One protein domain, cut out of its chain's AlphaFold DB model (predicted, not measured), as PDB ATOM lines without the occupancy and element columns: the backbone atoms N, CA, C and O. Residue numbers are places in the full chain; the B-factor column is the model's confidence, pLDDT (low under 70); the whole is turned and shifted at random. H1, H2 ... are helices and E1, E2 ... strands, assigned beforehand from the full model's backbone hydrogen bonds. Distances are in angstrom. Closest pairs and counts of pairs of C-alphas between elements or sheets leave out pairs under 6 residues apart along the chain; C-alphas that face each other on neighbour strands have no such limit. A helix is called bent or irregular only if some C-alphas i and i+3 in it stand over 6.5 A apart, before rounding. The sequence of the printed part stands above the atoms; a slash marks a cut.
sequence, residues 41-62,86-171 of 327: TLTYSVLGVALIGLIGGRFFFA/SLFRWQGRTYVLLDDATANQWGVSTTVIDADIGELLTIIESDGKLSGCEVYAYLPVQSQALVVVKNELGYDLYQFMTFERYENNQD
ATOM      1  N   THR A  41     141.997 134.901  70.613       32.59
ATOM      2  CA  THR A  41     142.176 133.737  69.741       32.59
ATOM      3  C   THR A  41     142.305 132.390  70.462       32.59
ATOM      4  O   THR A  41     143.381 132.049  70.950       32.59
ATOM      5  N   LEU A  42     141.256 131.569  70.373       31.14
ATOM      6  CA  LEU A  42     141.387 130.114  70.289       31.14
ATOM      7  C   LEU A  42     140.623 129.642  69.042       31.14
ATOM      8  O   LEU A  42     139.401 129.503  69.040       31.14
ATOM      9  N   THR A  43     141.344 129.510  67.930       29.11
ATOM     10  CA  THR A  43     140.780 129.185  66.613       29.11
ATOM     11  C   THR A  43     140.536 127.686  66.481       29.11
ATOM     12  O   THR A  43     141.334 126.976  65.877       29.11
ATOM     13  N   TYR A  44     139.422 127.205  67.033       34.47
ATOM     14  CA  TYR A  44     138.946 125.845  66.777       34.47
ATOM     15  C   TYR A  44     138.588 125.666  65.291       34.47
ATOM     16  O   TYR A  44     137.660 126.294  64.774       34.47
ATOM     17  N   SER A  45     139.310 124.781  64.607       36.56
ATOM     18  CA  SER A  45     139.049 124.342  63.233       36.56
ATOM     19  C   SER A  45     137.748 123.531  63.164       36.56
ATOM     20  O   SER A  45     137.703 122.350  63.501       36.56
ATOM     21  N   VAL A  46     136.675 124.177  62.696       36.97
ATOM     22  CA  VAL A  46     135.277 123.685  62.736       36.97
ATOM     23  C   VAL A  46     135.068 122.286  62.122       36.97
ATOM     24  O   VAL A  46     134.138 121.587  62.518       36.97
ATOM     25  N   LEU A  47     135.930 121.835  61.201       39.44
ATOM     26  CA  LEU A  47     135.832 120.501  60.587       39.44
ATOM     27  C   LEU A  47     136.285 119.344  61.497       39.44
ATOM     28  O   LEU A  47     135.789 118.230  61.325       39.44
ATOM     29  N   GLY A  48     137.188 119.577  62.459       31.77
ATOM     30  CA  GLY A  48     137.770 118.501  63.274       31.77
ATOM     31  C   GLY A  48     136.711 117.721  64.061       31.77
ATOM     32  O   GLY A  48     136.647 116.495  63.986       31.77
ATOM     33  N   VAL A  49     135.806 118.445  64.728       36.12
ATOM     34  CA  VAL A  49     134.735 117.872  65.566       36.12
ATOM     35  C   VAL A  49     133.779 116.980  64.765       36.12
ATOM     36  O   VAL A  49     133.291 115.980  65.284       36.12
ATOM     37  N   ALA A  50     133.531 117.297  63.491       35.22
ATOM     38  CA  ALA A  50     132.555 116.570  62.685       35.22
ATOM     39  C   ALA A  50     133.101 115.266  62.069       35.22
ATOM     40  O   ALA A  50     132.325 114.336  61.860       35.22
ATOM     41  N   LEU A  51     134.417 115.157  61.823       34.34
ATOM     42  CA  LEU A  51     135.044 113.902  61.367       34.34
ATOM     43  C   LEU A  51     135.544 112.995  62.507       34.34
ATOM     44  O   LEU A  51     135.832 111.824  62.256       34.34
ATOM     45  N   ILE A  52     135.588 113.469  63.759       36.62
ATOM     46  CA  ILE A  52     135.772 112.586  64.931       36.62
ATOM     47  C   ILE A  52     134.669 111.509  64.966       36.62
ATOM     48  O   ILE A  52     134.956 110.340  65.221       36.62
ATOM     49  N   GLY A  53     133.446 111.862  64.550       34.72
ATOM     50  CA  GLY A  53     132.327 110.937  64.331       34.72
ATOM     51  C   GLY A  53     132.462 109.969  63.142       34.72
ATOM     52  O   GLY A  53     131.479 109.313  62.814       34.72
ATOM     53  N   LEU A  54     133.632 109.864  62.498       34.25
ATOM     54  CA  LEU A  54     133.926 108.866  61.455       34.25
ATOM     55  C   LEU A  54     135.203 108.045  61.710       34.25
ATOM     56  O   LEU A  54     135.279 106.926  61.217       34.25
ATOM     57  N   ILE A  55     136.168 108.547  62.494       36.06
ATOM     58  CA  ILE A  55     137.367 107.772  62.885       36.06
ATOM     59  C   ILE A  55     137.212 107.134  64.280       36.06
ATOM     60  O   ILE A  55     137.657 106.010  64.479       36.06
ATOM     61  N   GLY A  56     136.505 107.781  65.216       31.39
ATOM     62  CA  GLY A  56     136.036 107.157  66.471       31.39
ATOM     63  C   GLY A  56     134.548 106.770  66.447       31.39
ATOM     64  O   GLY A  56     133.991 106.298  67.435       31.39
ATOM     65  N   GLY A  57     133.859 107.015  65.331       30.70
ATOM     66  CA  GLY A  57     132.401 106.997  65.243       30.70
ATOM     67  C   GLY A  57     131.768 105.642  64.941       30.70
ATOM     68  O   GLY A  57     131.104 105.509  63.915       30.70
ATOM     69  N   ARG A  58     131.863 104.665  65.854       36.03
ATOM     70  CA  ARG A  58     130.975 103.476  65.825       36.03
ATOM     71  C   ARG A  58     129.626 103.679  66.534       36.03
ATOM     72  O   ARG A  58     128.854 102.734  66.699       36.03
ATOM     73  N   PHE A  59     129.287 104.925  66.866       35.34
ATOM     74  CA  PHE A  59     127.926 105.308  67.232       35.34
ATOM     75  C   PHE A  59     126.975 105.194  66.021       35.34
ATOM     76  O   PHE A  59     127.212 105.774  64.967       35.34
ATOM     77  N   PHE A  60     125.858 104.485  66.222       35.81
ATOM     78  CA  PHE A  60     124.699 104.373  65.312       35.81
ATOM     79  C   PHE A  60     124.799 103.459  64.074       35.81
ATOM     80  O   PHE A  60     124.278 103.787  63.009       35.81
ATOM     81  N   PHE A  61     125.275 102.224  64.270       31.11
ATOM     82  CA  PHE A  61     124.777 101.054  63.512       31.11
ATOM     83  C   PHE A  61     124.016 100.037  64.395       31.11
ATOM     84  O   PHE A  61     123.955  98.847  64.095       31.11
ATOM     85  N   ALA A  62     123.396 100.522  65.477       29.39
ATOM     86  CA  ALA A  62     122.451  99.780  66.316       29.39
ATOM     87  C   ALA A  62     121.021 100.337  66.153       29.39
ATOM     88  O   ALA A  62     120.827 101.511  65.843       29.39
ATOM     89  N   SER A  86     137.629 113.342  80.577       78.00
ATOM     90  CA  SER A  86     138.663 112.301  80.669       78.00
ATOM     91  C   SER A  86     139.435 112.139  79.352       78.00
ATOM     92  O   SER A  86     139.377 111.097  78.695       78.00
ATOM     93  N   LEU A  87     140.145 113.195  78.953       87.88
ATOM     94  CA  LEU A  87     141.107 113.213  77.858       87.88
ATOM     95  C   LEU A  87     142.405 113.891  78.296       87.88
ATOM     96  O   LEU A  87     142.409 114.726  79.199       87.88
ATOM     97  N   PHE A  88     143.502 113.566  77.624       89.88
ATOM     98  CA  PHE A  88     144.763 114.296  77.748       89.88
ATOM     99  C   PHE A  88     145.509 114.304  76.412       89.88
ATOM    100  O   PHE A  88     145.126 113.610  75.466       89.88
ATOM    101  N   ARG A  89     146.576 115.101  76.324       91.00
ATOM    102  CA  ARG A  89     147.458 115.145  75.153       91.00
ATOM    103  C   ARG A  89     148.887 114.779  75.512       91.00
ATOM    104  O   ARG A  89     149.383 115.156  76.571       91.00
ATOM    105  N   TRP A  90     149.544 114.050  74.617       92.44
ATOM    106  CA  TRP A  90     150.934 113.623  74.759       92.44
ATOM    107  C   TRP A  90     151.554 113.398  73.374       92.44
ATOM    108  O   TRP A  90     150.965 112.728  72.532       92.44
ATOM    109  N   GLN A  91     152.740 113.969  73.128       92.62
ATOM    110  CA  GLN A  91     153.499 113.832  71.869       92.62
ATOM    111  C   GLN A  91     152.678 114.085  70.583       92.62
ATOM    112  O   GLN A  91     152.809 113.353  69.604       92.62
ATOM    113  N   GLY A  92     151.831 115.121  70.570       91.19
ATOM    114  CA  GLY A  92     151.017 115.463  69.398       91.19
ATOM    115  C   GLY A  92     149.801 114.553  69.193       91.19
ATOM    116  O   GLY A  92     149.282 114.474  68.081       91.19
ATOM    117  N   ARG A  93     149.360 113.834  70.231       93.81
ATOM    118  CA  ARG A  93     148.238 112.884  70.198       93.81
ATOM    119  C   ARG A  93     147.240 113.194  71.302       93.81
ATOM    120  O   ARG A  93     147.645 113.391  72.446       93.81
ATOM    121  N   THR A  94     145.953 113.135  70.982       91.38
ATOM    122  CA  THR A  94     144.862 113.181  71.963       91.38
ATOM    123  C   THR A  94     144.477 111.752  72.363       91.38
ATOM    124  O   THR A  94     144.184 110.913  71.505       91.38
ATOM    125  N   TYR A  95     144.467 111.486  73.668       92.81
ATOM    126  CA  TYR A  95     144.034 110.235  74.298       92.81
ATOM    127  C   TYR A  95     142.727 110.456  75.065       92.81
ATOM    128  O   TYR A  95     142.533 111.523  75.644       92.81
ATOM    129  N   VAL A  96     141.854 109.449  75.108       90.81
ATOM    130  CA  VAL A  96     140.556 109.472  75.811       90.81
ATOM    131  C   VAL A  96     140.375 108.190  76.625       90.81
ATOM    132  O   VAL A  96     140.931 107.156  76.259       90.81
ATOM    133  N   LEU A  97     139.619 108.237  77.723       91.69
ATOM    134  CA  LEU A  97     139.263 107.042  78.500       91.69
ATOM    135  C   LEU A  97     138.658 105.954  77.587       91.69
ATOM    136  O   LEU A  97     137.779 106.246  76.772       91.69
ATOM    137  N   LEU A  98     139.137 104.715  77.710       90.25
ATOM    138  CA  LEU A  98     138.617 103.566  76.966       90.25
ATOM    139  C   LEU A  98     137.242 103.170  77.516       90.25
ATOM    140  O   LEU A  98     137.089 102.930  78.713       90.25
ATOM    141  N   ASP A  99     136.253 103.065  76.635       86.56
ATOM    142  CA  ASP A  99     134.921 102.582  76.982       86.56
ATOM    143  C   ASP A  99     134.839 101.043  76.946       86.56
ATOM    144  O   ASP A  99     135.553 100.373  76.192       86.56
ATOM    145  N   ASP A 100     133.918 100.471  77.727       85.62
ATOM    146  CA  ASP A 100     133.736  99.019  77.790       85.62
ATOM    147  C   ASP A 100     133.337  98.399  76.436       85.62
ATOM    148  O   ASP A 100     133.638  97.229  76.208       85.62
ATOM    149  N   ALA A 101     132.672  99.115  75.520       85.94
ATOM    150  CA  ALA A 101     132.260  98.529  74.241       85.94
ATOM    151  C   ALA A 101     133.460  98.350  73.297       85.94
ATOM    152  O   ALA A 101     133.630  97.264  72.734       85.94
ATOM    153  N   THR A 102     134.334  99.355  73.195       87.50
ATOM    154  CA  THR A 102     135.601  99.251  72.453       87.50
ATOM    155  C   THR A 102     136.542  98.235  73.104       87.50
ATOM    156  O   THR A 102     137.112  97.393  72.406       87.50
ATOM    157  N   ALA A 103     136.640  98.218  74.439       89.25
ATOM    158  CA  ALA A 103     137.439  97.224  75.157       89.25
ATOM    159  C   ALA A 103     136.974  95.784  74.866       89.25
ATOM    160  O   ALA A 103     137.786  94.931  74.498       89.25
ATOM    161  N   ASN A 104     135.661  95.527  74.927       88.38
ATOM    162  CA  ASN A 104     135.081  94.233  74.558       88.38
ATOM    163  C   ASN A 104     135.297  93.895  73.068       88.38
ATOM    164  O   ASN A 104     135.513  92.725  72.751       88.38
ATOM    165  N   GLN A 105     135.288  94.879  72.156       86.88
ATOM    166  CA  GLN A 105     135.587  94.659  70.731       86.88
ATOM    167  C   GLN A 105     137.044  94.206  70.508       86.88
ATOM    168  O   GLN A 105     137.294  93.378  69.633       86.88
ATOM    169  N   TRP A 106     137.997  94.719  71.294       90.44
ATOM    170  CA  TRP A 106     139.421  94.348  71.224       90.44
ATOM    171  C   TRP A 106     139.786  93.141  72.113       90.44
ATOM    172  O   TRP A 106     140.923  92.675  72.087       90.44
ATOM    173  N   GLY A 107     138.842  92.619  72.906       90.38
ATOM    174  CA  GLY A 107     139.092  91.544  73.875       90.38
ATOM    175  C   GLY A 107     139.954  91.969  75.072       90.38
ATOM    176  O   GLY A 107     140.586  91.122  75.706       90.38
ATOM    177  N   VAL A 108     139.999  93.271  75.368       90.81
ATOM    178  CA  VAL A 108     140.830  93.894  76.407       90.81
ATOM    179  C   VAL A 108     140.017  94.110  77.689       90.81
ATOM    180  O   VAL A 108     138.829  94.421  77.644       90.81
ATOM    181  N   SER A 109     140.662  93.964  78.849       89.94
ATOM    182  CA  SER A 109     140.066  94.280  80.153       89.94
ATOM    183  C   SER A 109     140.182  95.777  80.454       89.94
ATOM    184  O   SER A 109     141.290  96.307  80.473       89.94
ATOM    185  N   THR A 110     139.070  96.444  80.777       85.88
ATOM    186  CA  THR A 110     139.082  97.801  81.364       85.88
ATOM    187  C   THR A 110     139.581  97.810  82.812       85.88
ATOM    188  O   THR A 110     140.056  98.834  83.294       85.88
ATOM    189  N   THR A 111     139.549  96.665  83.506       91.44
ATOM    190  CA  THR A 111     140.230  96.493  84.800       91.44
ATOM    191  C   THR A 111     141.711  96.197  84.570       91.44
ATOM    192  O   THR A 111     142.044  95.124  84.063       91.44
ATOM    193  N   VAL A 112     142.579  97.129  84.969       93.94
ATOM    194  CA  VAL A 112     144.048  97.019  84.906       93.94
ATOM    195  C   VAL A 112     144.597  96.544  86.258       93.94
ATOM    196  O   VAL A 112     144.162  97.029  87.306       93.94
ATOM    197  N   ILE A 113     145.563  95.622  86.252       94.00
ATOM    198  CA  ILE A 113     146.307  95.192  87.452       94.00
ATOM    199  C   ILE A 113     147.791  95.577  87.364       94.00
ATOM    200  O   ILE A 113     148.312  95.772  86.273       94.00
ATOM    201  N   ASP A 114     148.509  95.607  88.496       94.88
ATOM    202  CA  ASP A 114     149.944  95.968  88.555       94.88
ATOM    203  C   ASP A 114     150.837  95.174  87.577       94.88
ATOM    204  O   ASP A 114     151.886  95.654  87.155       94.88
ATOM    205  N   ALA A 115     150.438  93.949  87.214       95.81
ATOM    206  CA  ALA A 115     151.164  93.092  86.275       95.81
ATOM    207  C   ALA A 115     151.015  93.508  84.795       95.81
ATOM    208  O   ALA A 115     151.797  93.052  83.961       95.81
ATOM    209  N   ASP A 116     150.046  94.369  84.475       96.44
ATOM    210  CA  ASP A 116     149.807  94.898  83.127       96.44
ATOM    211  C   ASP A 116     150.602  96.191  82.854       96.44
ATOM    212  O   ASP A 116     150.556  96.727  81.745       96.44
ATOM    213  N   ILE A 117     151.293  96.731  83.863       97.12
ATOM    214  CA  ILE A 117     151.857  98.085  83.846       97.12
ATOM    215  C   ILE A 117     153.340  98.044  83.478       97.12
ATOM    216  O   ILE A 117     154.152  97.392  84.135       97.12
ATOM    217  N   GLY A 118     153.685  98.751  82.403       97.31
ATOM    218  CA  GLY A 118     155.040  98.853  81.878       97.31
ATOM    219  C   GLY A 118     155.814 100.056  82.411       97.31
ATOM    220  O   GLY A 118     155.637 100.508  83.542       97.31
ATOM    221  N   GLU A 119     156.709 100.584  81.579       97.19
ATOM    222  CA  GLU A 119     157.492 101.775  81.907       97.19
ATOM    223  C   GLU A 119     156.638 103.054  81.955       97.19
ATOM    224  O   GLU A 119     155.594 103.152  81.306       97.19
ATOM    225  N   LEU A 120     157.107 104.042  82.727       97.69
ATOM    226  CA  LEU A 120     156.536 105.387  82.771       97.69
ATOM    227  C   LEU A 120     156.835 106.107  81.448       97.69
ATOM    228  O   LEU A 120     157.995 106.356  81.122       97.69
ATOM    229  N   LEU A 121     155.784 106.461  80.715       96.94
ATOM    230  CA  LEU A 121     155.845 107.152  79.427       96.94
ATOM    231  C   LEU A 121     155.855 108.676  79.591       96.94
ATOM    232  O   LEU A 121     156.571 109.377  78.870       96.94
ATOM    233  N   THR A 122     155.043 109.202  80.513       97.25
ATOM    234  CA  THR A 122     154.959 110.641  80.797       97.25
ATOM    235  C   THR A 122     154.257 110.934  82.126       97.25
ATOM    236  O   THR A 122     153.722 110.038  82.778       97.25
ATOM    237  N   ILE A 123     154.244 112.210  82.503       96.06
ATOM    238  CA  ILE A 123     153.351 112.785  83.511       96.06
ATOM    239  C   ILE A 123     152.491 113.817  82.771       96.06
ATOM    240  O   ILE A 123     152.996 114.520  81.896       96.06
ATOM    241  N   ILE A 124     151.195 113.893  83.073       92.44
ATOM    242  CA  ILE A 124     150.269 114.765  82.335       92.44
ATOM    243  C   ILE A 124     150.450 116.234  82.754       92.44
ATOM    244  O   ILE A 124     150.054 116.650  83.845       92.44
ATOM    245  N   GLU A 125     151.031 117.032  81.857       87.25
ATOM    246  CA  GLU A 125     151.238 118.481  82.002       87.25
ATOM    247  C   GLU A 125     150.065 119.277  81.390       87.25
ATOM    248  O   GLU A 125     150.211 119.969  80.382       87.25
ATOM    249  N   SER A 126     148.871 119.166  81.983       77.69
ATOM    250  CA  SER A 126     147.668 119.902  81.552       77.69
ATOM    251  C   SER A 126     146.869 120.474  82.723       77.69
ATOM    252  O   SER A 126     146.867 119.901  83.813       77.69
ATOM    253  N   ASP A 127     146.118 121.549  82.485       64.50
ATOM    254  CA  ASP A 127     145.099 122.038  83.421       64.50
ATOM    255  C   ASP A 127     143.912 121.056  83.486       64.50
ATOM    256  O   ASP A 127     143.337 120.708  82.455       64.50
ATOM    257  N   GLY A 128     143.521 120.611  84.687       77.06
ATOM    258  CA  GLY A 128     142.349 119.746  84.906       77.06
ATOM    259  C   GLY A 128     142.609 118.549  85.829       77.06
ATOM    260  O   GLY A 128     143.670 118.441  86.440       77.06
ATOM    261  N   LYS A 129     141.638 117.627  85.928       81.75
ATOM    262  CA  LYS A 129     141.682 116.459  86.838       81.75
ATOM    263  C   LYS A 129     142.880 115.531  86.655       81.75
ATOM    264  O   LYS A 129     143.302 114.912  87.623       81.75
ATOM    265  N   LEU A 130     143.395 115.418  85.433       87.62
ATOM    266  CA  LEU A 130     144.521 114.539  85.116       87.62
ATOM    267  C   LEU A 130     145.887 115.213  85.342       87.62
ATOM    268  O   LEU A 130     146.914 114.584  85.111       87.62
ATOM    269  N   SER A 131     145.921 116.473  85.792       89.50
ATOM    270  CA  SER A 131     147.161 117.214  86.052       89.50
ATOM    271  C   SER A 131     148.069 116.472  87.036       89.50
ATOM    272  O   SER A 131     147.696 116.234  88.185       89.50
ATOM    273  N   GLY A 132     149.273 116.105  86.594       91.12
ATOM    274  CA  GLY A 132     150.237 115.369  87.415       91.12
ATOM    275  C   GLY A 132     150.003 113.856  87.517       91.12
ATOM    276  O   GLY A 132     150.785 113.188  88.195       91.12
ATOM    277  N   CYS A 133     148.994 113.291  86.845       94.12
ATOM    278  CA  CYS A 133     148.831 111.839  86.749       94.12
ATOM    279  C   CYS A 133     149.992 111.199  85.968       94.12
ATOM    280  O   CYS A 133     150.450 111.722  84.949       94.12
ATOM    281  N   GLU A 134     150.450 110.041  86.444       96.94
ATOM    282  CA  GLU A 134     151.496 109.236  85.805       96.94
ATOM    283  C   GLU A 134     150.890 108.349  84.704       96.94
ATOM    284  O   GLU A 134     149.869 107.690  84.926       96.94
ATOM    285  N   VAL A 135     151.526 108.313  83.528       97.62
ATOM    286  CA  VAL A 135     151.082 107.537  82.358       97.62
ATOM    287  C   VAL A 135     152.098 106.449  82.040       97.62
ATOM    288  O   VAL A 135     153.281 106.745  81.867       97.62
ATOM    289  N   TYR A 136     151.644 105.205  81.906       98.12
ATOM    290  CA  TYR A 136     152.486 104.026  81.696       98.12
ATOM    291  C   TYR A 136     152.091 103.246  80.437       98.12
ATOM    292  O   TYR A 136     150.951 103.314  79.966       98.12
ATOM    293  N   ALA A 137     153.026 102.460  79.902       97.50
ATOM    294  CA  ALA A 137     152.744 101.525  78.813       97.50
ATOM    295  C   ALA A 137     151.831 100.372  79.279       97.50
ATOM    296  O   ALA A 137     152.018  99.842  80.374       97.50
ATOM    297  N   TYR A 138     150.883  99.946  78.436       97.06
ATOM    298  CA  TYR A 138     150.015  98.796  78.714       97.06
ATOM    299  C   TYR A 138     150.628  97.503  78.137       97.06
ATOM    300  O   TYR A 138     150.617  97.261  76.924       97.06
ATOM    301  N   LEU A 139     151.204  96.672  79.011       95.69
ATOM    302  CA  LEU A 139     151.968  95.471  78.648       95.69
ATOM    303  C   LEU A 139     151.181  94.390  77.886       95.69
ATOM    304  O   LEU A 139     151.800  93.758  77.029       95.69
ATOM    305  N   PRO A 140     149.872  94.152  78.113       94.81
ATOM    306  CA  PRO A 140     149.143  93.106  77.392       94.81
ATOM    307  C   PRO A 140     149.111  93.287  75.868       94.81
ATOM    308  O   PRO A 140     149.037  92.293  75.149       94.81
ATOM    309  N   VAL A 141     149.213  94.528  75.367       91.56
ATOM    310  CA  VAL A 141     149.129  94.833  73.922       91.56
ATOM    311  C   VAL A 141     150.424  95.359  73.295       91.56
ATOM    312  O   VAL A 141     150.521  95.371  72.068       91.56
ATOM    313  N   GLN A 142     151.406  95.781  74.107       88.81
ATOM    314  CA  GLN A 142     152.732  96.276  73.678       88.81
ATOM    315  C   GLN A 142     152.665  97.346  72.569       88.81
ATOM    316  O   GLN A 142     153.404  97.313  71.586       88.81
ATOM    317  N   SER A 143     151.741  98.292  72.722       94.62
ATOM    318  CA  SER A 143     151.350  99.271  71.706       94.62
ATOM    319  C   SER A 143     151.055 100.619  72.367       94.62
ATOM    320  O   SER A 143     150.718 100.665  73.546       94.62
ATOM    321  N   GLN A 144     151.196 101.721  71.624       96.50
ATOM    322  CA  GLN A 144     150.920 103.075  72.124       96.50
ATOM    323  C   GLN A 144     149.471 103.526  71.865       96.50
ATOM    324  O   GLN A 144     149.113 104.650  72.220       96.50
ATOM    325  N   ALA A 145     148.638 102.665  71.272       96.75
ATOM    326  CA  ALA A 145     147.204 102.891  71.110       96.75
ATOM    327  C   ALA A 145     146.418 102.698  72.419       96.75
ATOM    328  O   ALA A 145     145.299 103.193  72.515       96.75
ATOM    329  N   LEU A 146     147.006 102.033  73.423       97.25
ATOM    330  CA  LEU A 146     146.499 101.949  74.794       97.25
ATOM    331  C   LEU A 146     147.592 102.337  75.795       97.25
ATOM    332  O   LEU A 146     148.719 101.849  75.715       97.25
ATOM    333  N   VAL A 147     147.243 103.182  76.763       97.31
ATOM    334  CA  VAL A 147     148.133 103.625  77.847       97.31
ATOM    335  C   VAL A 147     147.385 103.631  79.177       97.31
ATOM    336  O   VAL A 147     146.194 103.935  79.231       97.31
ATOM    337  N   VAL A 148     148.077 103.281  80.258       97.44
ATOM    338  CA  VAL A 148     147.508 103.259  81.612       97.44
ATOM    339  C   VAL A 148     147.713 104.625  82.254       97.44
ATOM    340  O   VAL A 148     148.851 105.084  82.341       97.44
ATOM    341  N   VAL A 149     146.647 105.255  82.747       95.69
ATOM    342  CA  VAL A 149     146.722 106.482  83.551       95.69
ATOM    343  C   VAL A 149     146.460 106.129  85.009       95.69
ATOM    344  O   VAL A 149     145.444 105.525  85.348       95.69
ATOM    345  N   LYS A 150     147.386 106.502  85.888       94.62
ATOM    346  CA  LYS A 150     147.284 106.272  87.331       94.62
ATOM    347  C   LYS A 150     146.598 107.454  88.014       94.62
ATOM    348  O   LYS A 150     147.036 108.598  87.874       94.62
ATOM    349  N   ASN A 151     145.543 107.166  88.770       86.44
ATOM    350  CA  ASN A 151     144.730 108.139  89.501       86.44
ATOM    351  C   ASN A 151     144.776 107.858  91.024       86.44
ATOM    352  O   ASN A 151     145.503 106.975  91.480       86.44
ATOM    353  N   GLU A 152     144.025 108.608  91.839       82.81
ATOM    354  CA  GLU A 152     144.008 108.425  93.307       82.81
ATOM    355  C   GLU A 152     143.392 107.089  93.779       82.81
ATOM    356  O   GLU A 152     143.609 106.678  94.919       82.81
ATOM    357  N   LEU A 153     142.608 106.425  92.926       83.50
ATOM    358  CA  LEU A 153     141.841 105.212  93.233       83.50
ATOM    359  C   LEU A 153     142.474 103.934  92.655       83.50
ATOM    360  O   LEU A 153     142.105 102.835  93.073       83.50
ATOM    361  N   GLY A 154     143.409 104.065  91.711       90.25
ATOM    362  CA  GLY A 154     144.037 102.960  90.994       90.25
ATOM    363  C   GLY A 154     144.479 103.368  89.589       90.25
ATOM    364  O   GLY A 154     145.257 104.308  89.416       90.25
ATOM    365  N   TYR A 155     143.996 102.630  88.591       94.50
ATOM    366  CA  TYR A 155     144.448 102.707  87.205       94.50
ATOM    367  C   TYR A 155     143.266 102.699  86.237       94.50
ATOM    368  O   TYR A 155     142.426 101.801  86.296       94.50
ATOM    369  N   ASP A 156     143.260 103.659  85.318       93.69
ATOM    370  CA  ASP A 156     142.333 103.744  84.194       93.69
ATOM    371  C   ASP A 156     143.068 103.401  82.890       93.69
ATOM    372  O   ASP A 156     144.256 103.702  82.734       93.69
ATOM    373  N   LEU A 157     142.361 102.834  81.914       94.62
ATOM    374  CA  LEU A 157     142.910 102.533  80.591       94.62
ATOM    375  C   LEU A 157     142.441 103.586  79.577       94.62
ATOM    376  O   LEU A 157     141.246 103.836  79.448       94.62
ATOM    377  N   TYR A 158     143.374 104.225  78.872       94.81
ATOM    378  CA  TYR A 158     143.102 105.284  77.895       94.81
ATOM    379  C   TYR A 158     143.512 104.835  76.493       94.81
ATOM    380  O   TYR A 158     144.592 104.270  76.306       94.81
ATOM    381  N   GLN A 159     142.674 105.130  75.503       94.94
ATOM    382  CA  GLN A 159     142.922 104.853  74.092       94.94
ATOM    383  C   GLN A 159     143.385 106.090  73.323       94.94
ATOM    384  O   GLN A 159     142.973 107.218  73.604       94.94
ATOM    385  N   PHE A 160     144.233 105.871  72.320       95.75
ATOM    386  CA  PHE A 160     144.551 106.875  71.309       95.75
ATOM    387  C   PHE A 160     143.287 107.220  70.510       95.75
ATOM    388  O   PHE A 160     142.629 106.327  69.981       95.75
ATOM    389  N   MET A 161     142.967 108.511  70.403       89.69
ATOM    390  CA  MET A 161     141.812 108.992  69.640       89.69
ATOM    391  C   MET A 161     142.228 109.589  68.291       89.69
ATOM    392  O   MET A 161     141.622 109.283  67.265       89.69
ATOM    393  N   THR A 162     143.225 110.482  68.279       91.00
ATOM    394  CA  THR A 162     143.679 111.164  67.056       91.00
ATOM    395  C   THR A 162     145.015 111.895  67.249       91.00
ATOM    396  O   THR A 162     145.465 112.088  68.379       91.00
ATOM    397  N   PHE A 163     145.642 112.337  66.155       94.81
ATOM    398  CA  PHE A 163     146.782 113.262  66.186       94.81
ATOM    399  C   PHE A 163     146.307 114.723  66.190       94.81
ATOM    400  O   PHE A 163     145.341 115.076  65.518       94.81
ATOM    401  N   GLU A 164     147.033 115.616  66.857       90.12
ATOM    402  CA  GLU A 164     146.726 117.055  66.895       90.12
ATOM    403  C   GLU A 164     146.744 117.691  65.492       90.12
ATOM    404  O   GLU A 164     145.976 118.616  65.214       90.12
ATOM    405  N   ARG A 165     147.550 117.167  64.556       89.44
ATOM    406  CA  ARG A 165     147.521 117.592  63.143       89.44
ATOM    407  C   ARG A 165     146.179 117.282  62.469       89.44
ATOM    408  O   ARG A 165     145.711 118.095  61.672       89.44
ATOM    409  N   TYR A 166     145.521 116.185  62.845       86.75
ATOM    410  CA  TYR A 166     144.208 115.804  62.321       86.75
ATOM    411  C   TYR A 166     143.110 116.801  62.710       86.75
ATOM    412  O   TYR A 166     142.287 117.191  61.873       86.75
ATOM    413  N   GLU A 167     143.144 117.271  63.959       81.25
ATOM    414  CA  GLU A 167     142.249 118.312  64.480       81.25
ATOM    415  C   GLU A 167     142.429 119.653  63.734       81.25
ATOM    416  O   GLU A 167     141.472 120.413  63.576       81.25
ATOM    417  N   ASN A 168     143.628 119.911  63.199       84.38
ATOM    418  CA  ASN A 168     144.009 121.115  62.452       84.38
ATOM    419  C   ASN A 168     143.879 120.971  60.915       84.38
ATOM    420  O   ASN A 168     144.560 121.672  60.168       84.38
ATOM    421  N   ASN A 169     143.006 120.080  60.423       85.62
ATOM    422  CA  ASN A 169     142.791 119.816  58.986       85.62
ATOM    423  C   ASN A 169     144.063 119.404  58.205       85.62
ATOM    424  O   ASN A 169     144.154 119.617  56.998       85.62
ATOM    425  N   GLN A 170     145.035 118.797  58.882       91.75
ATOM    426  CA  GLN A 170     146.173 118.102  58.276       91.75
ATOM    427  C   GLN A 170     146.104 116.612  58.627       91.75
ATOM    428  O   GLN A 170     145.109 116.157  59.180       91.75
ATOM    429  N   ASP A 171     147.121 115.827  58.308       94.19
ATOM    430  CA  ASP A 171     147.216 114.438  58.758       94.19
ATOM    431  C   ASP A 171     148.688 114.067  58.983       94.19
ATOM    432  O   ASP A 171     149.584 114.786  58.525       94.19
TER     433      ASP A 171
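Overview. This is residues 41 to 62 and 86 to 171 of the 327 residues of an uncharacterized protein of Firmicutes bacterium (UniProt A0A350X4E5). One strongly twisted sheet of six strands curls like part of a barrel and stays open between its edge strands E1 and E3, with the long strand E6 as the hinge between the leaf E1 E2 and the leaf E5 E4 E3. The short helix H3 follows the end of E6 and meets H1, which lies outside the curl, while H2 stands off the sheet between E2 and E3 in the chain. The printed part has 108 residues, with three named helices and six named strands in the order H1 E1 E2 H2 E3 E4 E5 E6 H3; the sheet, E1 E2 E6 E5 E4 E3, is antiparallel throughout, and the class is mixed. The whole is compact, with a radius of gyration of the C-alphas of 14.7 A and spans of 41 by 37 by 23 A.

Arrangement. E6, residues 155 to 163, is an inner strand between E2, residues 93 to 97, and E5, residues 143 to 150. N 96 and O 159 are 2.9 A apart, and N 158 and O 147 are 2.9 A apart, both within hydrogen-bond range. E5 bends by 64 degrees at residue 146. E4, residues 134 to 138, pairs with E5 through N 148 and O 136 at 2.9 A, and with E3, residues 117 to 123, through N 118 and O 137 at 2.8 A. E3, E4, E5 and E6 form a meander, each strand the antiparallel neighbour of the one before. E1, residues 87 to 90, forms a hairpin with E2, with N 88 and O 95 at 3.0 A. In this folded sheet, one sheet bent back on itself, E1 and E2 face E5, E4 and E3; the closest C-alphas of E1 and E3, Trp 90 and Thr 122, are 7.8 A apart. H3, residues 164 to 167, only grazes the sheet. It touches H1, residues 46 to 55, at the closest C-alphas of Gly 48 and Glu 167, 4.6 A. H1 is only just not on the sheet, with 4 pairs of C-alphas within 10 A; H2, residues 100 to 106, is not on it and is apart from H1 and H3. Every O i to N i+4 pair is within hydrogen-bond range in H2, but 3 of 6 in H1; H3 is too short for such a pair.

Along the chain. H1 begins at C-alpha 46 (135.277, 123.685, 62.736) and measures 16.1 A. E1 is 10.3 A long, E2 13.6 A, H2 9.9 A, E3 14.8 A, E4 12.7 A and E5 17.6 A. E6 is 23.6 A, from C-alpha 155 (144.448, 102.707, 87.205); H3, 5.2 A, ends at C-alpha 167 (142.249, 118.312, 64.480).

Size, cuts and confidence. The farthest C-alphas, Thr 41 and Ala 115, are 44.8 A apart. Residues 63 to 85 are not printed, with C-alphas 62 and 86 25.0 A apart. Of the links printed whole, none is long. Mean pLDDT of the printed part is 79.5; residues 41 to 62 and 127 are under 70.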